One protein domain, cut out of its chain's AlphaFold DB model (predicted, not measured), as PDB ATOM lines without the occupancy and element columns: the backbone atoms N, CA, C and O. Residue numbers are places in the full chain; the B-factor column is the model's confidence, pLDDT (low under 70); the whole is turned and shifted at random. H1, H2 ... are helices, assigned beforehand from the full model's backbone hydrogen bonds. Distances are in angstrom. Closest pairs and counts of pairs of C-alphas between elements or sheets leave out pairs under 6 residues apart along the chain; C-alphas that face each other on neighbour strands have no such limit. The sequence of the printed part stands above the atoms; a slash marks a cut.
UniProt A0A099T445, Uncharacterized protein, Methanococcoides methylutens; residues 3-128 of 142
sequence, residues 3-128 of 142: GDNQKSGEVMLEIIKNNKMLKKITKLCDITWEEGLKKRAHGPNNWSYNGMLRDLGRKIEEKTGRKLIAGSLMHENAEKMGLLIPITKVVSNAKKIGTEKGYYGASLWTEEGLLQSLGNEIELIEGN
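AT A GLANCE: This is residues 3 to 128 of the 142 residues of an uncharacterized protein of Methanococcoides methylutens (UniProt A0A099T445). Two helices, H3 and H6, lie side by side in the middle and run opposite ways, with two more helices to each side of this pair: H1 and H5 on the side of H6, H2 and H4 on the side of H3. H1 crosses H6 and H4 crosses H3, while H2 and H5 each meet the middle pair over a short stretch. The printed part has 126 residues with six named helices, H1 to H6 in order along the chain, and no named strand; the class is all helix. It is compact, with a radius of gyration of the C-alphas of 13.6 A, and spans 43 by 32 by 27 A.

HOW THE PARTS SIT: H1, residues 3 to 18, touches H6, residues 111 to 126, about perpendicular at 75 degrees; their closest C-alphas, of Gly 9 and Ser 117, are 4.5 A apart. H1 also touches H5, residues 84 to 100, at a steep tilt of 51 degrees, opposite ways, closest at the C-alphas of Met 12 and Ala 94, 6.0 A. H2, residues 22 to 38, touches H4, residues 69 to 80, at a steep tilt of 55 degrees, opposite ways, with the C-alphas of Thr 32 and Met 74 closest at 5.8 A. With residues 26 to 29 alone H2 touches H3, residues 49 to 60; the closest C-alphas, of Cys 29 and Tyr 49, are 6.4 A apart. H3 touches H6 at a shallow tilt of 21 degrees, opposite ways, and the closest C-alphas, of Asn 50 and Gly 119, are 3.8 A apart. H3 and H4 touch about perpendicular at 77 degrees, closest at the C-alphas of Leu 56 and Gly 71, 4.1 A. With residues 91 to 94 alone H5 touches H6, closest at the C-alphas of Val 91 and Glu 111, 6.3 A. H3 and H5 are near each other; H2 and H5 are apart, and so are H4 and H6. In H1, H2, H3, H4, H5 and H6 every O i to N i+4 pair is within hydrogen-bond range.

IN THESE COORDINATES: H1 begins at C-alpha 3 (94.697, 126.243, 121.361) and is 22.9 A long. H2 and H5 are each 24.7 A long, H3 16.5 A and H4 16.8 A. H3 begins at C-alpha 49 (112.732, 131.334, 113.002). H6, 22.2 A long, ends at C-alpha 126 (107.328, 134.533, 105.562).

THE WHOLE: The two C-alphas farthest apart, of Lys 38 and Gly 102, are 43.9 A apart. The printed part has no cut and no long link; those from H1 to H2 and from H4 to H5 are tight. The mean pLDDT of the printed part is 88.3, and residues 3 to 5, 42 to 46, 64 to 67 and 104 to 106 are under 70.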
ATOM      1  N   GLY A   3      95.210 124.876 121.212       54.81
ATOM      2  CA  GLY A   3      94.697 126.243 121.361       54.81
ATOM      3  C   GLY A   3      95.608 127.213 122.118       54.81
ATOM      4  O   GLY A   3      95.469 128.418 121.944       54.81
ATOM      5  N   ASP A   4      96.548 126.726 122.931       57.59
ATOM      6  CA  ASP A   4      97.388 127.607 123.758       57.59
ATOM      7  C   ASP A   4      98.642 128.100 123.014       57.59
ATOM      8  O   ASP A   4      99.109 129.218 123.251       57.59
ATOM      9  N   ASN A   5      99.142 127.318 122.047       59.81
ATOM     10  CA  ASN A   5     100.206 127.738 121.123       59.81
ATOM     11  C   ASN A   5      99.737 128.889 120.236       59.81
ATOM     12  O   ASN A   5     100.453 129.870 120.063       59.81
ATOM     13  N   GLN A   6      98.516 128.776 119.714       73.75
ATOM     14  CA  GLN A   6      97.948 129.785 118.833       73.75
ATOM     15  C   GLN A   6      97.764 131.124 119.569       73.75
ATOM     16  O   GLN A   6      98.207 132.160 119.091       73.75
ATOM     17  N   LYS A   7      97.228 131.106 120.798       85.75
ATOM     18  CA  LYS A   7      97.001 132.333 121.585       85.75
ATOM     19  C   LYS A   7      98.284 133.072 121.964       85.75
ATOM     20  O   LYS A   7      98.312 134.298 121.966       85.75
ATOM     21  N   SER A   8      99.332 132.339 122.338       89.69
ATOM     22  CA  SER A   8     100.613 132.944 122.727       89.69
ATOM     23  C   SER A   8     101.333 133.563 121.524       89.69
ATOM     24  O   SER A   8     101.845 134.678 121.638       89.69
ATOM     25  N   GLY A   9     101.304 132.893 120.367       91.62
ATOM     26  CA  GLY A   9     101.786 133.438 119.094       91.62
ATOM     27  C   GLY A   9     101.034 134.703 118.679       91.62
ATOM     28  O   GLY A   9     101.664 135.737 118.460       91.62
ATOM     29  N   GLU A  10      99.698 134.657 118.666       91.88
ATOM     30  CA  GLU A  10      98.832 135.789 118.303       91.88
ATOM     31  C   GLU A  10      99.091 137.027 119.174       91.88
ATOM     32  O   GLU A  10      99.295 138.120 118.646       91.88
ATOM     33  N   VAL A  11      99.161 136.864 120.503       93.88
ATOM     34  CA  VAL A  11      99.437 137.980 121.429       93.88
ATOM     35  C   VAL A  11     100.830 138.563 121.199       93.88
ATOM     36  O   VAL A  11     100.985 139.783 121.142       93.88
ATOM     37  N   MET A  12     101.854 137.719 121.044       95.94
ATOM     38  CA  MET A  12     103.209 138.195 120.755       95.94
ATOM     39  C   MET A  12     103.250 138.968 119.434       95.94
ATOM     40  O   MET A  12     103.813 140.063 119.390       95.94
ATOM     41  N   LEU A  13     102.619 138.428 118.385       95.69
ATOM     42  CA  LEU A  13     102.543 139.038 117.059       95.69
ATOM     43  C   LEU A  13     101.837 140.399 117.094       95.69
ATOM     44  O   LEU A  13     102.312 141.355 116.480       95.69
ATOM     45  N   GLU A  14     100.725 140.503 117.819       95.25
ATOM     46  CA  GLU A  14      99.984 141.752 118.000       95.25
ATOM     47  C   GLU A  14     100.872 142.832 118.635       95.25
ATOM     48  O   GLU A  14     101.007 143.933 118.095       95.25
ATOM     49  N   ILE A  15     101.558 142.502 119.735       95.50
ATOM     50  CA  ILE A  15     102.436 143.447 120.434       95.50
ATOM     51  C   ILE A  15     103.578 143.905 119.518       95.50
ATOM     52  O   ILE A  15     103.855 145.103 119.455       95.50
ATOM     53  N   ILE A  16     104.251 143.002 118.796       95.56
ATOM     54  CA  ILE A  16     105.385 143.401 117.942       95.56
ATOM     55  C   ILE A  16     104.952 144.208 116.716       95.56
ATOM     56  O   ILE A  16     105.714 145.063 116.268       95.56
ATOM     57  N   LYS A  17     103.743 143.978 116.183       94.31
ATOM     58  CA  LYS A  17     103.175 144.795 115.101       94.31
ATOM     59  C   LYS A  17     102.863 146.200 115.603       94.31
ATOM     60  O   LYS A  17     103.317 147.167 114.999       94.31
ATOM     61  N   ASN A  18     102.204 146.312 116.756       93.44
ATOM     62  CA  ASN A  18     101.903 147.602 117.383       93.44
ATOM     63  C   ASN A  18     103.173 148.393 117.734       93.44
ATOM     64  O   ASN A  18     103.181 149.618 117.664       93.44
ATOM     65  N   ASN A  19     104.262 147.694 118.071       92.25
ATOM     66  CA  ASN A  19     105.556 148.304 118.378       92.25
ATOM     67  C   ASN A  19     106.489 148.448 117.173       92.25
ATOM     68  O   ASN A  19     107.635 148.854 117.375       92.25
ATOM     69  N   LYS A  20     106.050 148.136 115.943       93.56
ATOM     70  CA  LYS A  20     106.903 148.308 114.757       93.56
ATOM     71  C   LYS A  20     108.240 147.550 114.891       93.56
ATOM     72  O   LYS A  20     109.353 148.097 114.846       93.56
ATOM     73  N   MET A  21     108.117 146.264 115.230       95.31
ATOM     74  CA  MET A  21     109.241 145.373 115.535       95.31
ATOM     75  C   MET A  21     109.293 144.118 114.669       95.31
ATOM     76  O   MET A  21     110.319 143.443 114.685       95.31
ATOM     77  N   LEU A  22     108.245 143.799 113.901       95.69
ATOM     78  CA  LEU A  22     108.197 142.566 113.107       95.69
ATOM     79  C   LEU A  22     109.396 142.452 112.163       95.69
ATOM     80  O   LEU A  22     110.170 141.505 112.275       95.69
ATOM     81  N   LYS A  23     109.620 143.461 111.318       95.44
ATOM     82  CA  LYS A  23     110.750 143.474 110.381       95.44
ATOM     83  C   LYS A  23     112.108 143.470 111.081       95.44
ATOM     84  O   LYS A  23     113.031 142.820 110.604       95.44
ATOM     85  N   LYS A  24     112.221 144.116 112.244       96.25
ATOM     86  CA  LYS A  24     113.454 144.140 113.050       96.25
ATOM     87  C   LYS A  24     113.788 142.764 113.630       96.25
ATOM     88  O   LYS A  24     114.948 142.364 113.619       96.25
ATOM     89  N   ILE A  25     112.782 142.029 114.103       96.94
ATOM     90  CA  ILE A  25     112.946 140.663 114.617       96.94
ATOM     91  C   ILE A  25     113.249 139.690 113.470       96.94
ATOM     92  O   ILE A  25     114.134 138.845 113.615       96.94
ATOM     93  N   THR A  26     112.593 139.840 112.313       96.75
ATOM     94  CA  THR A  26     112.934 139.074 111.105       96.75
ATOM     95  C   THR A  26     114.390 139.324 110.700       96.75
ATOM     96  O   THR A  26     115.149 138.367 110.563       96.75
ATOM     97  N   LYS A  27     114.824 140.593 110.646       97.00
ATOM     98  CA  LYS A  27     116.215 140.981 110.356       97.00
ATOM     99  C   LYS A  27     117.214 140.357 111.327       97.00
ATOM    100  O   LYS A  27     118.245 139.841 110.904       97.00
ATOM    101  N   LEU A  28     116.906 140.377 112.626       97.12
ATOM    102  CA  LEU A  28     117.732 139.742 113.656       97.12
ATOM    103  C   LEU A  28     117.935 138.245 113.371       97.12
ATOM    104  O   LEU A  28     119.055 137.742 113.475       97.12
ATOM    105  N   CYS A  29     116.865 137.545 112.994       96.00
ATOM    106  CA  CYS A  29     116.921 136.130 112.638       96.00
ATOM    107  C   CYS A  29     117.760 135.899 111.372       96.00
ATOM    108  O   CYS A  29     118.608 135.010 111.360       96.00
ATOM    109  N   ASP A  30     117.575 136.713 110.333       95.12
ATOM    110  CA  ASP A  30     118.303 136.572 109.068       95.12
ATOM    111  C   ASP A  30     119.812 136.814 109.228       95.12
ATOM    112  O   ASP A  30     120.620 136.021 108.744       95.12
ATOM    113  N   ILE A  31     120.203 137.862 109.964       94.56
ATOM    114  CA  ILE A  31     121.615 138.154 110.267       94.56
ATOM    115  C   ILE A  31     122.227 137.026 111.095       94.56
ATOM    116  O   ILE A  31     123.336 136.573 110.814       94.56
ATOM    117  N   THR A  32     121.506 136.552 112.108       94.12
ATOM    118  CA  THR A  32     121.997 135.475 112.972       94.12
ATOM    119  C   THR A  32     122.180 134.181 112.195       94.12
ATOM    120  O   THR A  32     123.199 133.509 112.363       94.12
ATOM    121  N   TRP A  33     121.245 133.854 111.306       92.94
ATOM    122  CA  TRP A  33     121.370 132.715 110.408       92.94
ATOM    123  C   TRP A  33     122.613 132.826 109.529       92.94
ATOM    124  O   TRP A  33     123.446 131.922 109.543       92.94
ATOM    125  N   GLU A  34     122.794 133.956 108.847       91.25
ATOM    126  CA  GLU A  34     123.940 134.207 107.972       91.25
ATOM    127  C   GLU A  34     125.282 134.122 108.721       91.25
ATOM    128  O   GLU A  34     126.237 133.486 108.263       91.25
ATOM    129  N   GLU A  35     125.374 134.712 109.914       91.38
ATOM    130  CA  GLU A  35     126.559 134.588 110.765       91.38
ATOM    131  C   GLU A  35     126.800 133.140 111.216       91.38
ATOM    132  O   GLU A  35     127.948 132.684 111.262       91.38
ATOM    133  N   GLY A  36     125.732 132.404 111.523       89.56
ATOM    134  CA  GLY A  36     125.774 130.981 111.840       89.56
ATOM    135  C   GLY A  36     126.326 130.137 110.696       89.56
ATOM    136  O   GLY A  36     127.186 129.278 110.924       89.56
ATOM    137  N   LEU A  37     125.893 130.431 109.464       85.62
ATOM    138  CA  LEU A  37     126.398 129.790 108.251       85.62
ATOM    139  C   LEU A  37     127.899 130.047 108.070       85.62
ATOM    140  O   LEU A  37     128.672 129.102 107.896       85.62
ATOM    141  N   LYS A  38     128.342 131.305 108.199       86.56
ATOM    142  CA  LYS A  38     129.765 131.686 108.090       86.56
ATOM    143  C   LYS A  38     130.640 130.994 109.133       86.56
ATOM    144  O   LYS A  38     131.756 130.576 108.829       86.56
ATOM    145  N   LYS A  39     130.127 130.835 110.354       85.19
ATOM    146  CA  LYS A  39     130.813 130.159 111.467       85.19
ATOM    147  C   LYS A  39     130.738 128.623 111.385       85.19
ATOM    148  O   LYS A  39     131.255 127.958 112.281       85.19
ATOM    149  N   ARG A  40     130.113 128.053 110.340       79.88
ATOM    150  CA  ARG A  40     129.862 126.606 110.159       79.88
ATOM    151  C   ARG A  40     129.173 125.953 111.361       79.88
ATOM    152  O   ARG A  40     129.389 124.781 111.670       79.88
ATOM    153  N   ALA A  41     128.342 126.716 112.063       73.38
ATOM    154  CA  ALA A  41     127.657 126.270 113.262       73.38
ATOM    155  C   ALA A  41     126.332 125.577 112.898       73.38
ATOM    156  O   ALA A  41     125.266 126.097 113.188       73.38
ATOM    157  N   HIS A  42     126.343 124.422 112.226       62.22
ATOM    158  CA  HIS A  42     125.098 123.830 111.702       62.22
ATOM    159  C   HIS A  42     124.490 122.736 112.593       62.22
ATOM    160  O   HIS A  42     125.179 121.850 113.091       62.22
ATOM    161  N   GLY A  43     123.159 122.769 112.715       57.94
ATOM    162  CA  GLY A  43     122.295 121.669 113.154       57.94
ATOM    163  C   GLY A  43     120.886 121.879 112.569       57.94
ATOM    164  O   GLY A  43     120.491 123.021 112.393       57.94
ATOM    165  N   PRO A  44     120.104 120.846 112.225       54.16
ATOM    166  CA  PRO A  44     118.958 121.018 111.319       54.16
ATOM    167  C   PRO A  44     117.738 121.762 111.902       54.16
ATOM    168  O   PRO A  44     116.979 122.344 111.139       54.16
ATOM    169  N   ASN A  45     117.543 121.785 113.229       59.75
ATOM    170  CA  ASN A  45     116.264 122.216 113.834       59.75
ATOM    171  C   ASN A  45     116.324 123.487 114.704       59.75
ATOM    172  O   ASN A  45     115.282 123.958 115.144       59.75
ATOM    173  N   ASN A  46     117.509 124.035 114.996       69.31
ATOM    174  CA  ASN A  46     117.643 125.215 115.873       69.31
ATOM    175  C   ASN A  46     117.778 126.536 115.108       69.31
ATOM    176  O   ASN A  46     117.915 127.585 115.729       69.31
ATOM    177  N   TRP A  47     117.760 126.484 113.780       89.62
ATOM    178  CA  TRP A  47     118.058 127.631 112.929       89.62
ATOM    179  C   TRP A  47     116.879 128.111 112.075       89.62
ATOM    180  O   TRP A  47     117.016 129.043 111.291       89.62
ATOM    181  N   SER A  48     115.707 127.499 112.240       93.00
ATOM    182  CA  SER A  48     114.442 128.099 111.820       93.00
ATOM    183  C   SER A  48     114.119 129.333 112.668       93.00
ATOM    184  O   SER A  48     114.678 129.499 113.757       93.00
ATOM    185  N   TYR A  49     113.193 130.183 112.213       95.06
ATOM    186  CA  TYR A  49     112.732 131.334 113.002       95.06
ATOM    187  C   TYR A  49     112.261 130.903 114.401       95.06
ATOM    188  O   TYR A  49     112.719 131.458 115.401       95.06
ATOM    189  N   ASN A  50     111.422 129.862 114.499       94.62
ATOM    190  CA  ASN A  50     110.980 129.342 115.796       94.62
ATOM    191  C   ASN A  50     112.117 128.744 116.633       94.62
ATOM    192  O   ASN A  50     112.116 128.898 117.853       94.62
ATOM    193  N   GLY A  51     113.103 128.100 116.006       93.12
ATOM    194  CA  GLY A  51     114.210 127.440 116.682       93.12
ATOM    195  C   GLY A  51     115.154 128.455 117.308       93.12
ATOM    196  O   GLY A  51     115.494 128.333 118.486       93.12
ATOM    197  N   MET A  52     115.507 129.492 116.549       94.38
ATOM    198  CA  MET A  52     116.387 130.561 117.013       94.38
ATOM    199  C   MET A  52     115.727 131.410 118.093       94.38
ATOM    200  O   MET A  52     116.363 131.720 119.098       94.38
ATOM    201  N   LEU A  53     114.447 131.754 117.930       95.94
ATOM    202  CA  LEU A  53     113.721 132.537 118.928       95.94
ATOM    203  C   LEU A  53     113.463 131.736 120.213       95.94
ATOM    204  O   LEU A  53     113.642 132.273 121.305       95.94
ATOM    205  N   ARG A  54     113.156 130.436 120.116       94.06
ATOM    206  CA  ARG A  54     113.097 129.538 121.283       94.06
ATOM    207  C   ARG A  54     114.430 129.507 122.029       94.06
ATOM    208  O   ARG A  54     114.461 129.629 123.253       94.06
ATOM    209  N   ASP A  55     115.534 129.330 121.305       92.88
ATOM    210  CA  ASP A  55     116.870 129.263 121.900       92.88
ATOM    211  C   ASP A  55     117.293 130.621 122.501       92.88
ATOM    212  O   ASP A  55     117.948 130.633 123.544       92.88
ATOM    213  N   LEU A  56     116.873 131.752 121.916       94.69
ATOM    214  CA  LEU A  56     117.012 133.081 122.524       94.69
ATOM    215  C   LEU A  56     116.227 133.177 123.841       94.69
ATOM    216  O   LEU A  56     116.779 133.628 124.840       94.69
ATOM    217  N   GLY A  57     114.975 132.713 123.881       94.19
ATOM    218  CA  GLY A  57     114.174 132.714 125.110       94.19
ATOM    219  C   GLY A  57     114.800 131.887 126.229       94.19
ATOM    220  O   GLY A  57     114.934 132.372 127.349       94.19
ATOM    221  N   ARG A  58     115.320 130.695 125.905       92.19
ATOM    222  CA  ARG A  58     116.107 129.889 126.856       92.19
ATOM    223  C   ARG A  58     117.350 130.611 127.361       92.19
ATOM    224  O   ARG A  58     117.727 130.434 128.517       92.19
ATOM    225  N   LYS A  59     118.016 131.371 126.486       91.69
ATOM    226  CA  LYS A  59     119.210 132.146 126.833       91.69
ATOM    227  C   LYS A  59     118.869 133.301 127.779       91.69
ATOM    228  O   LYS A  59     119.620 133.502 128.726       91.69
ATOM    229  N   ILE A  60     117.751 133.995 127.556       90.88
ATOM    230  CA  ILE A  60     117.232 135.055 128.441       90.88
ATOM    231  C   ILE A  60     116.848 134.488 129.816       90.88
ATOM    232  O   ILE A  60     117.123 135.116 130.830       90.88
ATOM    233  N   GLU A  61     116.263 133.288 129.868       87.25
ATOM    234  CA  GLU A  61     115.937 132.590 131.127       87.25
ATOM    235  C   GLU A  61     117.153 131.956 131.822       87.25
ATOM    236  O   GLU A  61     116.991 131.306 132.852       87.25
ATOM    237  N   GLU A  62     118.350 132.059 131.238       83.81
ATOM    238  CA  GLU A  62     119.565 131.383 131.712       83.81
ATOM    239  C   GLU A  62     119.386 129.867 131.929       83.81
ATOM    240  O   GLU A  62     120.052 129.254 132.766       83.81
ATOM    241  N   LYS A  63     118.512 129.211 131.153       74.38
ATOM    242  CA  LYS A  63     118.311 127.758 131.245       74.38
ATOM    243  C   LYS A  63     119.592 127.028 130.823       74.38
ATOM    244  O   LYS A  63     119.891 126.861 129.638       74.38
ATOM    245  N   THR A  64     120.364 126.581 131.812       57.69
ATOM    246  CA  THR A  64     121.654 125.906 131.638       57.69
ATOM    247  C   THR A  64     121.444 124.408 131.423       57.69
ATOM    248  O   THR A  64     121.089 123.659 132.325       57.69
ATOM    249  N   GLY A  65     121.648 123.936 130.192       57.84
ATOM    250  CA  GLY A  65     121.559 122.496 129.916       57.84
ATOM    251  C   GLY A  65     122.248 122.034 128.641       57.84
ATOM    252  O   GLY A  65     122.706 120.897 128.569       57.84
ATOM    253  N   ARG A  66     122.365 122.902 127.625       64.12
ATOM    254  CA  ARG A  66     123.094 122.630 126.374       64.12
ATOM    255  C   ARG A  66     123.736 123.909 125.845       64.12
ATOM    256  O   ARG A  66     123.241 124.999 126.108       64.12
ATOM    257  N   LYS A  67     124.816 123.786 125.068       66.88
ATOM    258  CA  LYS A  67     125.421 124.918 124.350       66.88
ATOM    259  C   LYS A  67     124.430 125.417 123.289       66.88
ATOM    260  O   LYS A  67     124.315 124.825 122.220       66.88
ATOM    261  N   LEU A  68     123.687 126.478 123.605       79.25
ATOM    262  CA  LEU A  68     122.707 127.102 122.711       79.25
ATOM    263  C   LEU A  68     123.428 128.027 121.731       79.25
ATOM    264  O   LEU A  68     123.459 129.235 121.925       79.25
ATOM    265  N   ILE A  69     124.066 127.465 120.701       86.31
ATOM    266  CA  ILE A  69     124.867 128.269 119.763       86.31
ATOM    267  C   ILE A  69     123.999 129.332 119.073       86.31
ATOM    268  O   ILE A  69     124.379 130.499 119.058       86.31
ATOM    269  N   ALA A  70     122.815 128.944 118.586       85.75
ATOM    270  CA  ALA A  70     121.854 129.871 117.991       85.75
ATOM    271  C   ALA A  70     121.371 130.917 119.010       85.75
ATOM    272  O   ALA A  70     121.395 132.106 118.717       85.75
ATOM    273  N   GLY A  71     121.010 130.498 120.228       88.69
ATOM    274  CA  GLY A  71     120.547 131.402 121.288       88.69
ATOM    275  C   GLY A  71     121.592 132.433 121.724       88.69
ATOM    276  O   GLY A  71     121.266 133.608 121.859       88.69
ATOM    277  N   SER A  72     122.853 132.027 121.898       90.94
ATOM    278  CA  SER A  72     123.948 132.955 122.218       90.94
ATOM    279  C   SER A  72     124.199 133.948 121.087       90.94
ATOM    280  O   SER A  72     124.343 135.137 121.348       90.94
ATOM    281  N   LEU A  73     124.203 133.482 119.835       93.12
ATOM    282  CA  LEU A  73     124.418 134.353 118.682       93.12
ATOM    283  C   LEU A  73     123.259 135.344 118.493       93.12
ATOM    284  O   LEU A  73     123.488 136.526 118.255       93.12
ATOM    285  N   MET A  74     122.019 134.878 118.674       94.81
ATOM    286  CA  MET A  74     120.822 135.724 118.674       94.81
ATOM    287  C   MET A  74     120.901 136.790 119.763       94.81
ATOM    288  O   MET A  74     120.545 137.934 119.511       94.81
ATOM    289  N   HIS A  75     121.368 136.432 120.962       95.44
ATOM    290  CA  HIS A  75     121.528 137.377 122.064       95.44
ATOM    291  C   HIS A  75     122.547 138.469 121.721       95.44
ATOM    292  O   HIS A  75     122.213 139.647 121.784       95.44
ATOM    293  N   GLU A  76     123.748 138.085 121.277       95.62
ATOM    294  CA  GLU A  76     124.801 139.024 120.861       95.62
ATOM    295  C   GLU A  76     124.314 139.969 119.752       95.62
ATOM    296  O   GLU A  76     124.564 141.175 119.786       95.62
ATOM    297  N   ASN A  77     123.598 139.443 118.757       96.56
ATOM    298  CA  ASN A  77     123.091 140.252 117.652       96.56
ATOM    299  C   ASN A  77     121.919 141.140 118.081       96.56
ATOM    300  O   ASN A  77     121.848 142.296 117.661       96.56
ATOM    301  N   ALA A  78     121.051 140.667 118.978       96.94
ATOM    302  CA  ALA A  78     119.998 141.485 119.566       96.94
ATOM    303  C   ALA A  78     120.580 142.647 120.381       96.94
ATOM    304  O   ALA A  78     120.025 143.744 120.341       96.94
ATOM    305  N   GLU A  79     121.695 142.448 121.087       96.69
ATOM    306  CA  GLU A  79     122.408 143.518 121.795       96.69
ATOM    307  C   GLU A  79     122.998 144.542 120.823       96.69
ATOM    308  O   GLU A  79     122.727 145.734 120.964       96.69
ATOM    309  N   LYS A  80     123.724 144.092 119.789       97.06
ATOM    310  CA  LYS A  80     124.294 144.981 118.757       97.06
ATOM    311  C   LYS A  80     123.230 145.809 118.036       97.06
ATOM    312  O   LYS A  80     123.479 146.960 117.691       97.06
ATOM    313  N   MET A  81     122.050 145.232 117.807       95.88
ATOM    314  CA  MET A  81     120.918 145.907 117.165       95.88
ATOM    315  C   MET A  81     120.086 146.761 118.137       95.88
ATOM    316  O   MET A  81     119.122 147.394 117.709       95.88
ATOM    317  N   GLY A  82     120.391 146.758 119.441       96.62
ATOM    318  CA  GLY A  82     119.589 147.450 120.458       96.62
ATOM    319  C   GLY A  82     118.187 146.857 120.666       96.62
ATOM    320  O   GLY A  82     117.292 147.537 121.165       96.62
ATOM    321  N   LEU A  83     117.971 145.594 120.281       96.81
ATOM    322  CA  LEU A  83     116.680 144.898 120.322       96.81
ATOM    323  C   LEU A  83     116.473 144.032 121.565       96.81
ATOM    324  O   LEU A  83     115.328 143.693 121.854       96.81
ATOM    325  N   LEU A  84     117.524 143.701 122.323       96.12
ATOM    326  CA  LEU A  84     117.394 142.809 123.481       96.12
ATOM    327  C   LEU A  84     116.384 143.339 124.518       96.12
ATOM    328  O   LEU A  84     115.459 142.625 124.900       96.12
ATOM    329  N   ILE A  85     116.511 144.606 124.929       95.44
ATOM    330  CA  ILE A  85     115.589 145.243 125.887       95.44
ATOM    331  C   ILE A  85     114.158 145.360 125.318       95.44
ATOM    332  O   ILE A  85     113.202 145.034 126.023       95.44
ATOM    333  N   PRO A  86     113.947 145.816 124.067       96.38
ATOM    334  CA  PRO A  86     112.628 145.765 123.441       96.38
ATOM    335  C   PRO A  86     111.991 144.368 123.434       96.38
ATOM    336  O   PRO A  86     110.827 144.233 123.805       96.38
ATOM    337  N   ILE A  87     112.743 143.324 123.070       96.19
ATOM    338  CA  ILE A  87     112.240 141.942 123.023       96.19
ATOM    339  C   ILE A  87     111.806 141.471 124.416       96.19
ATOM    340  O   ILE A  87     110.708 140.938 124.565       96.19
ATOM    341  N   THR A  88     112.611 141.710 125.456       95.00
ATOM    342  CA  THR A  88     112.246 141.316 126.829       95.00
ATOM    343  C   THR A  88     111.009 142.060 127.336       95.00
ATOM    344  O   THR A  88     110.159 141.461 127.998       95.00
ATOM    345  N   LYS A  89     110.832 143.336 126.964       96.00
ATOM    346  CA  LYS A  89     109.603 144.094 127.253       96.00
ATOM    347  C   LYS A  89     108.374 143.503 126.563       96.00
ATOM    348  O   LYS A  89     107.336 143.377 127.206       96.00
ATOM    349  N   VAL A  90     108.481 143.115 125.288       94.56
ATOM    350  CA  VAL A  90     107.394 142.441 124.553       94.56
ATOM    351  C   VAL A  90     106.979 141.158 125.271       94.56
ATOM    352  O   VAL A  90     105.794 140.963 125.529       94.56
ATOM    353  N   VAL A  91     107.950 140.320 125.648       94.56
ATOM    354  CA  VAL A  91     107.697 139.065 126.373       94.56
ATOM    355  C   VAL A  91     106.998 139.329 127.713       94.56
ATOM    356  O   VAL A  91     105.995 138.686 128.018       94.56
ATOM    357  N   SER A  92     107.474 140.304 128.492       94.06
ATOM    358  CA  SER A  92     106.855 140.692 129.768       94.06
ATOM    359  C   SER A  92     105.409 141.178 129.593       94.06
ATOM    360  O   SER A  92     104.504 140.741 130.308       94.06
ATOM    361  N   ASN A  93     105.159 142.014 128.580       94.62
ATOM    362  CA  ASN A  93     103.816 142.495 128.256       94.62
ATOM    363  C   ASN A  93     102.885 141.350 127.840       94.62
ATOM    364  O   ASN A  93     101.745 141.299 128.296       94.62
ATOM    365  N   ALA A  94     103.369 140.409 127.026       93.19
ATOM    366  CA  ALA A  94     102.591 139.240 126.638       93.19
ATOM    367  C   ALA A  94     102.207 138.403 127.861       93.19
ATOM    368  O   ALA A  94     101.035 138.074 128.018       93.19
ATOM    369  N   LYS A  95     103.151 138.135 128.775       91.81
ATOM    370  CA  LYS A  95     102.858 137.437 130.038       91.81
ATOM    371  C   LYS A  95     101.761 138.140 130.831       91.81
ATOM    372  O   LYS A  95     100.817 137.475 131.245       91.81
ATOM    373  N   LYS A  96     101.835 139.467 130.977       91.88
ATOM    374  CA  LYS A  96     100.806 140.264 131.664       91.88
ATOM    375  C   LYS A  96      99.425 140.125 131.003       91.88
ATOM    376  O   LYS A  96      98.438 139.911 131.697       91.88
ATOM    377  N   ILE A  97      99.356 140.173 129.675       90.62
ATOM    378  CA  ILE A  97      98.097 139.972 128.941       90.62
ATOM    379  C   ILE A  97      97.577 138.543 129.130       90.62
ATOM    380  O   ILE A  97      96.385 138.342 129.364       90.62
ATOM    381  N   GLY A  98      98.449 137.536 129.041       88.31
ATOM    382  CA  GLY A  98      98.061 136.139 129.235       88.31
ATOM    383  C   GLY A  98      97.529 135.878 130.640       88.31
ATOM    384  O   GLY A  98      96.527 135.188 130.812       88.31
ATOM    385  N   THR A  99      98.152 136.514 131.627       86.31
ATOM    386  CA  THR A  99      97.696 136.615 133.008       86.31
ATOM    387  C   THR A  99      96.274 137.177 133.107       86.31
ATOM    388  O   THR A  99      95.393 136.519 133.653       86.31
ATOM    389  N   GLU A 100      96.030 138.365 132.550       89.69
ATOM    390  CA  GLU A 100      94.732 139.054 132.618       89.69
ATOM    391  C   GLU A 100      93.620 138.263 131.916       89.69
ATOM    392  O   GLU A 100      92.470 138.269 132.351       89.69
ATOM    393  N   LYS A 101      93.973 137.524 130.858       85.88
ATOM    394  CA  LYS A 101      93.062 136.651 130.106       85.88
ATOM    395  C   LYS A 101      92.879 135.253 130.721       85.88
ATOM    396  O   LYS A 101      92.134 134.448 130.165       85.88
ATOM    397  N   GLY A 102      93.529 134.954 131.848       83.62
ATOM    398  CA  GLY A 102      93.366 133.688 132.569       83.62
ATOM    399  C   GLY A 102      94.089 132.489 131.946       83.62
ATOM    400  O   GLY A 102      93.688 131.352 132.170       83.62
ATOM    401  N   TYR A 103      95.156 132.707 131.174       82.56
ATOM    402  CA  TYR A 103      95.936 131.636 130.530       82.56
ATOM    403  C   TYR A 103      97.034 131.029 131.429       82.56
ATOM    404  O   TYR A 103      97.915 130.305 130.956       82.56
ATOM    405  N   TYR A 104      96.990 131.312 132.734       61.69
ATOM    406  CA  TYR A 104      97.926 130.799 133.731       61.69
ATOM    407  C   TYR A 104      97.947 129.263 133.759       61.69
ATOM    408  O   TYR A 104      96.934 128.624 134.023       61.69
ATOM    409  N   GLY A 105      99.119 128.671 133.511       59.56
ATOM    410  CA  GLY A 105      99.340 127.217 133.546       59.56
ATOM    411  C   GLY A 105      99.648 126.576 132.191       59.56
ATOM    412  O   GLY A 105     100.085 125.427 132.156       59.56
ATOM    413  N   ALA A 106      99.494 127.300 131.079       65.75
ATOM    414  CA  ALA A 106      99.934 126.807 129.776       65.75
ATOM    415  C   ALA A 106     101.469 126.898 129.635       65.75
ATOM    416  O   ALA A 106     102.084 127.920 129.944       65.75
ATOM    417  N   SER A 107     102.089 125.823 129.138       73.44
ATOM    418  CA  SER A 107     103.551 125.638 129.066       73.44
ATOM    419  C   SER A 107     104.293 126.697 128.242       73.44
ATOM    420  O   SER A 107     105.501 126.878 128.406       73.44
ATOM    421  N   LEU A 108     103.579 127.415 127.371       81.00
ATOM    422  CA  LEU A 108     104.161 128.389 126.454       81.00
ATOM    423  C   LEU A 108     104.215 129.825 126.970       81.00
ATOM    424  O   LEU A 108     104.820 130.653 126.306       81.00
ATOM    425  N   TRP A 109     103.683 130.133 128.154       89.50
ATOM    426  CA  TRP A 109     103.782 131.479 128.750       89.50
ATOM    427  C   TRP A 109     105.116 131.723 129.483       89.50
ATOM    428  O   TRP A 109     105.190 132.459 130.464       89.50
ATOM    429  N   THR A 110     106.179 131.092 128.988       90.69
ATOM    430  CA  THR A 110     107.589 131.261 129.377       90.69
ATOM    431  C   THR A 110     108.311 132.099 128.316       90.69
ATOM    432  O   THR A 110     107.782 132.255 127.217       90.69
ATOM    433  N   GLU A 111     109.489 132.668 128.587       92.62
ATOM    434  CA  GLU A 111     110.250 133.423 127.576       92.62
ATOM    435  C   GLU A 111     110.553 132.522 126.371       92.62
ATOM    436  O   GLU A 111     110.361 132.922 125.223       92.62
ATOM    437  N   GLU A 112     110.980 131.285 126.648       92.69
ATOM    438  CA  GLU A 112     111.199 130.239 125.650       92.69
ATOM    439  C   GLU A 112     109.945 129.989 124.805       92.69
ATOM    440  O   GLU A 112     110.010 130.031 123.575       92.69
ATOM    441  N   GLY A 113     108.807 129.728 125.453       92.19
ATOM    442  CA  GLY A 113     107.568 129.372 124.768       92.19
ATOM    443  C   GLY A 113     106.956 130.524 123.972       92.19
ATOM    444  O   GLY A 113     106.490 130.316 122.850       92.19
ATOM    445  N   LEU A 114     107.007 131.744 124.509       94.81
ATOM    446  CA  LEU A 114     106.486 132.944 123.855       94.81
ATOM    447  C   LEU A 114     107.298 133.281 122.607       94.81
ATOM    448  O   LEU A 114     106.724 133.526 121.546       94.81
ATOM    449  N   LEU A 115     108.628 133.241 122.701       96.06
ATOM    450  CA  LEU A 115     109.492 133.501 121.552       96.06
ATOM    451  C   LEU A 115     109.436 132.367 120.521       96.06
ATOM    452  O   LEU A 115     109.421 132.644 119.323       96.06
ATOM    453  N   GLN A 116     109.316 131.107 120.948       95.06
ATOM    454  CA  GLN A 116     109.063 129.997 120.025       95.06
ATOM    455  C   GLN A 116     107.760 130.199 119.243       95.06
ATOM    456  O   GLN A 116     107.732 130.009 118.027       95.06
ATOM    457  N   SER A 117     106.687 130.583 119.937       94.62
ATOM    458  CA  SER A 117     105.368 130.789 119.331       94.62
ATOM    459  C   SER A 117     105.381 131.975 118.374       94.62
ATOM    460  O   SER A 117     104.883 131.853 117.262       94.62
ATOM    461  N   LEU A 118     106.053 133.071 118.744       96.19
ATOM    462  CA  LEU A 118     106.303 134.188 117.836       96.19
ATOM    463  C   LEU A 118     107.043 133.744 116.570       96.19
ATOM    464  O   LEU A 118     106.699 134.165 115.470       96.19
ATOM    465  N   GLY A 119     108.058 132.891 116.712       95.88
ATOM    466  CA  GLY A 119     108.778 132.377 115.559       95.88
ATOM    467  C   GLY A 119     107.890 131.561 114.627       95.88
ATOM    468  O   GLY A 119     108.005 131.742 113.425       95.88
ATOM    469  N   ASN A 120     106.954 130.757 115.144       95.19
ATOM    470  CA  ASN A 120     105.971 130.068 114.297       95.19
ATOM    471  C   ASN A 120     105.125 131.060 113.482       95.19
ATOM    472  O   ASN A 120     104.924 130.844 112.291       95.19
ATOM    473  N   GLU A 121     104.669 132.157 114.094       96.31
ATOM    474  CA  GLU A 121     103.915 133.198 113.383       96.31
ATOM    475  C   GLU A 121     104.747 133.860 112.277       96.31
ATOM    476  O   GLU A 121     104.249 134.105 111.179       96.31
ATOM    477  N   ILE A 122     106.036 134.110 112.532       95.62
ATOM    478  CA  ILE A 122     106.952 134.636 111.513       95.62
ATOM    479  C   ILE A 122     107.122 133.626 110.372       95.62
ATOM    480  O   ILE A 122     107.045 134.022 109.215       95.62
ATOM    481  N   GLU A 123     107.281 132.328 110.655       95.19
ATOM    482  CA  GLU A 123     107.371 131.291 109.609       95.19
ATOM    483  C   GLU A 123     106.128 131.265 108.712       95.19
ATOM    484  O   GLU A 123     106.249 131.095 107.497       95.19
ATOM    485  N   LEU A 124     104.940 131.460 109.298       94.81
ATOM    486  CA  LEU A 124     103.678 131.547 108.559       94.81
ATOM    487  C   LEU A 124     103.619 132.798 107.674       94.81
ATOM    488  O   LEU A 124     103.237 132.696 106.511       94.81
ATOM    489  N   ILE A 125     104.024 133.960 108.198       94.44
ATOM    490  CA  ILE A 125     104.052 135.230 107.451       94.44
ATOM    491  C   ILE A 125     105.061 135.176 106.300       94.44
ATOM    492  O   ILE A 125     104.768 135.628 105.196       94.44
ATOM    493  N   GLU A 126     106.248 134.627 106.548       93.00
ATOM    494  CA  GLU A 126     107.328 134.533 105.562       93.00
ATOM    495  C   GLU A 126     107.107 133.400 104.546       93.00
ATOM    496  O   GLU A 126     107.797 133.338 103.525       93.00
ATOM    497  N   GLY A 127     106.181 132.477 104.826       94.12
ATOM    498  CA  GLY A 127     105.935 131.286 104.012       94.12
ATOM    499  C   GLY A 127     107.103 130.292 104.004       94.12
ATOM    500  O   GLY A 127     107.173 129.429 103.128       94.12
ATOM    501  N   ASN A 128     108.046 130.410 104.945       91.25
ATOM    502  CA  ASN A 128     109.220 129.549 105.048       91.25
ATOM    503  C   ASN A 128     109.697 129.435 106.502       91.25
ATOM    504  O   ASN A 128     109.661 130.397 107.265       91.25
TER     505      ASN A 128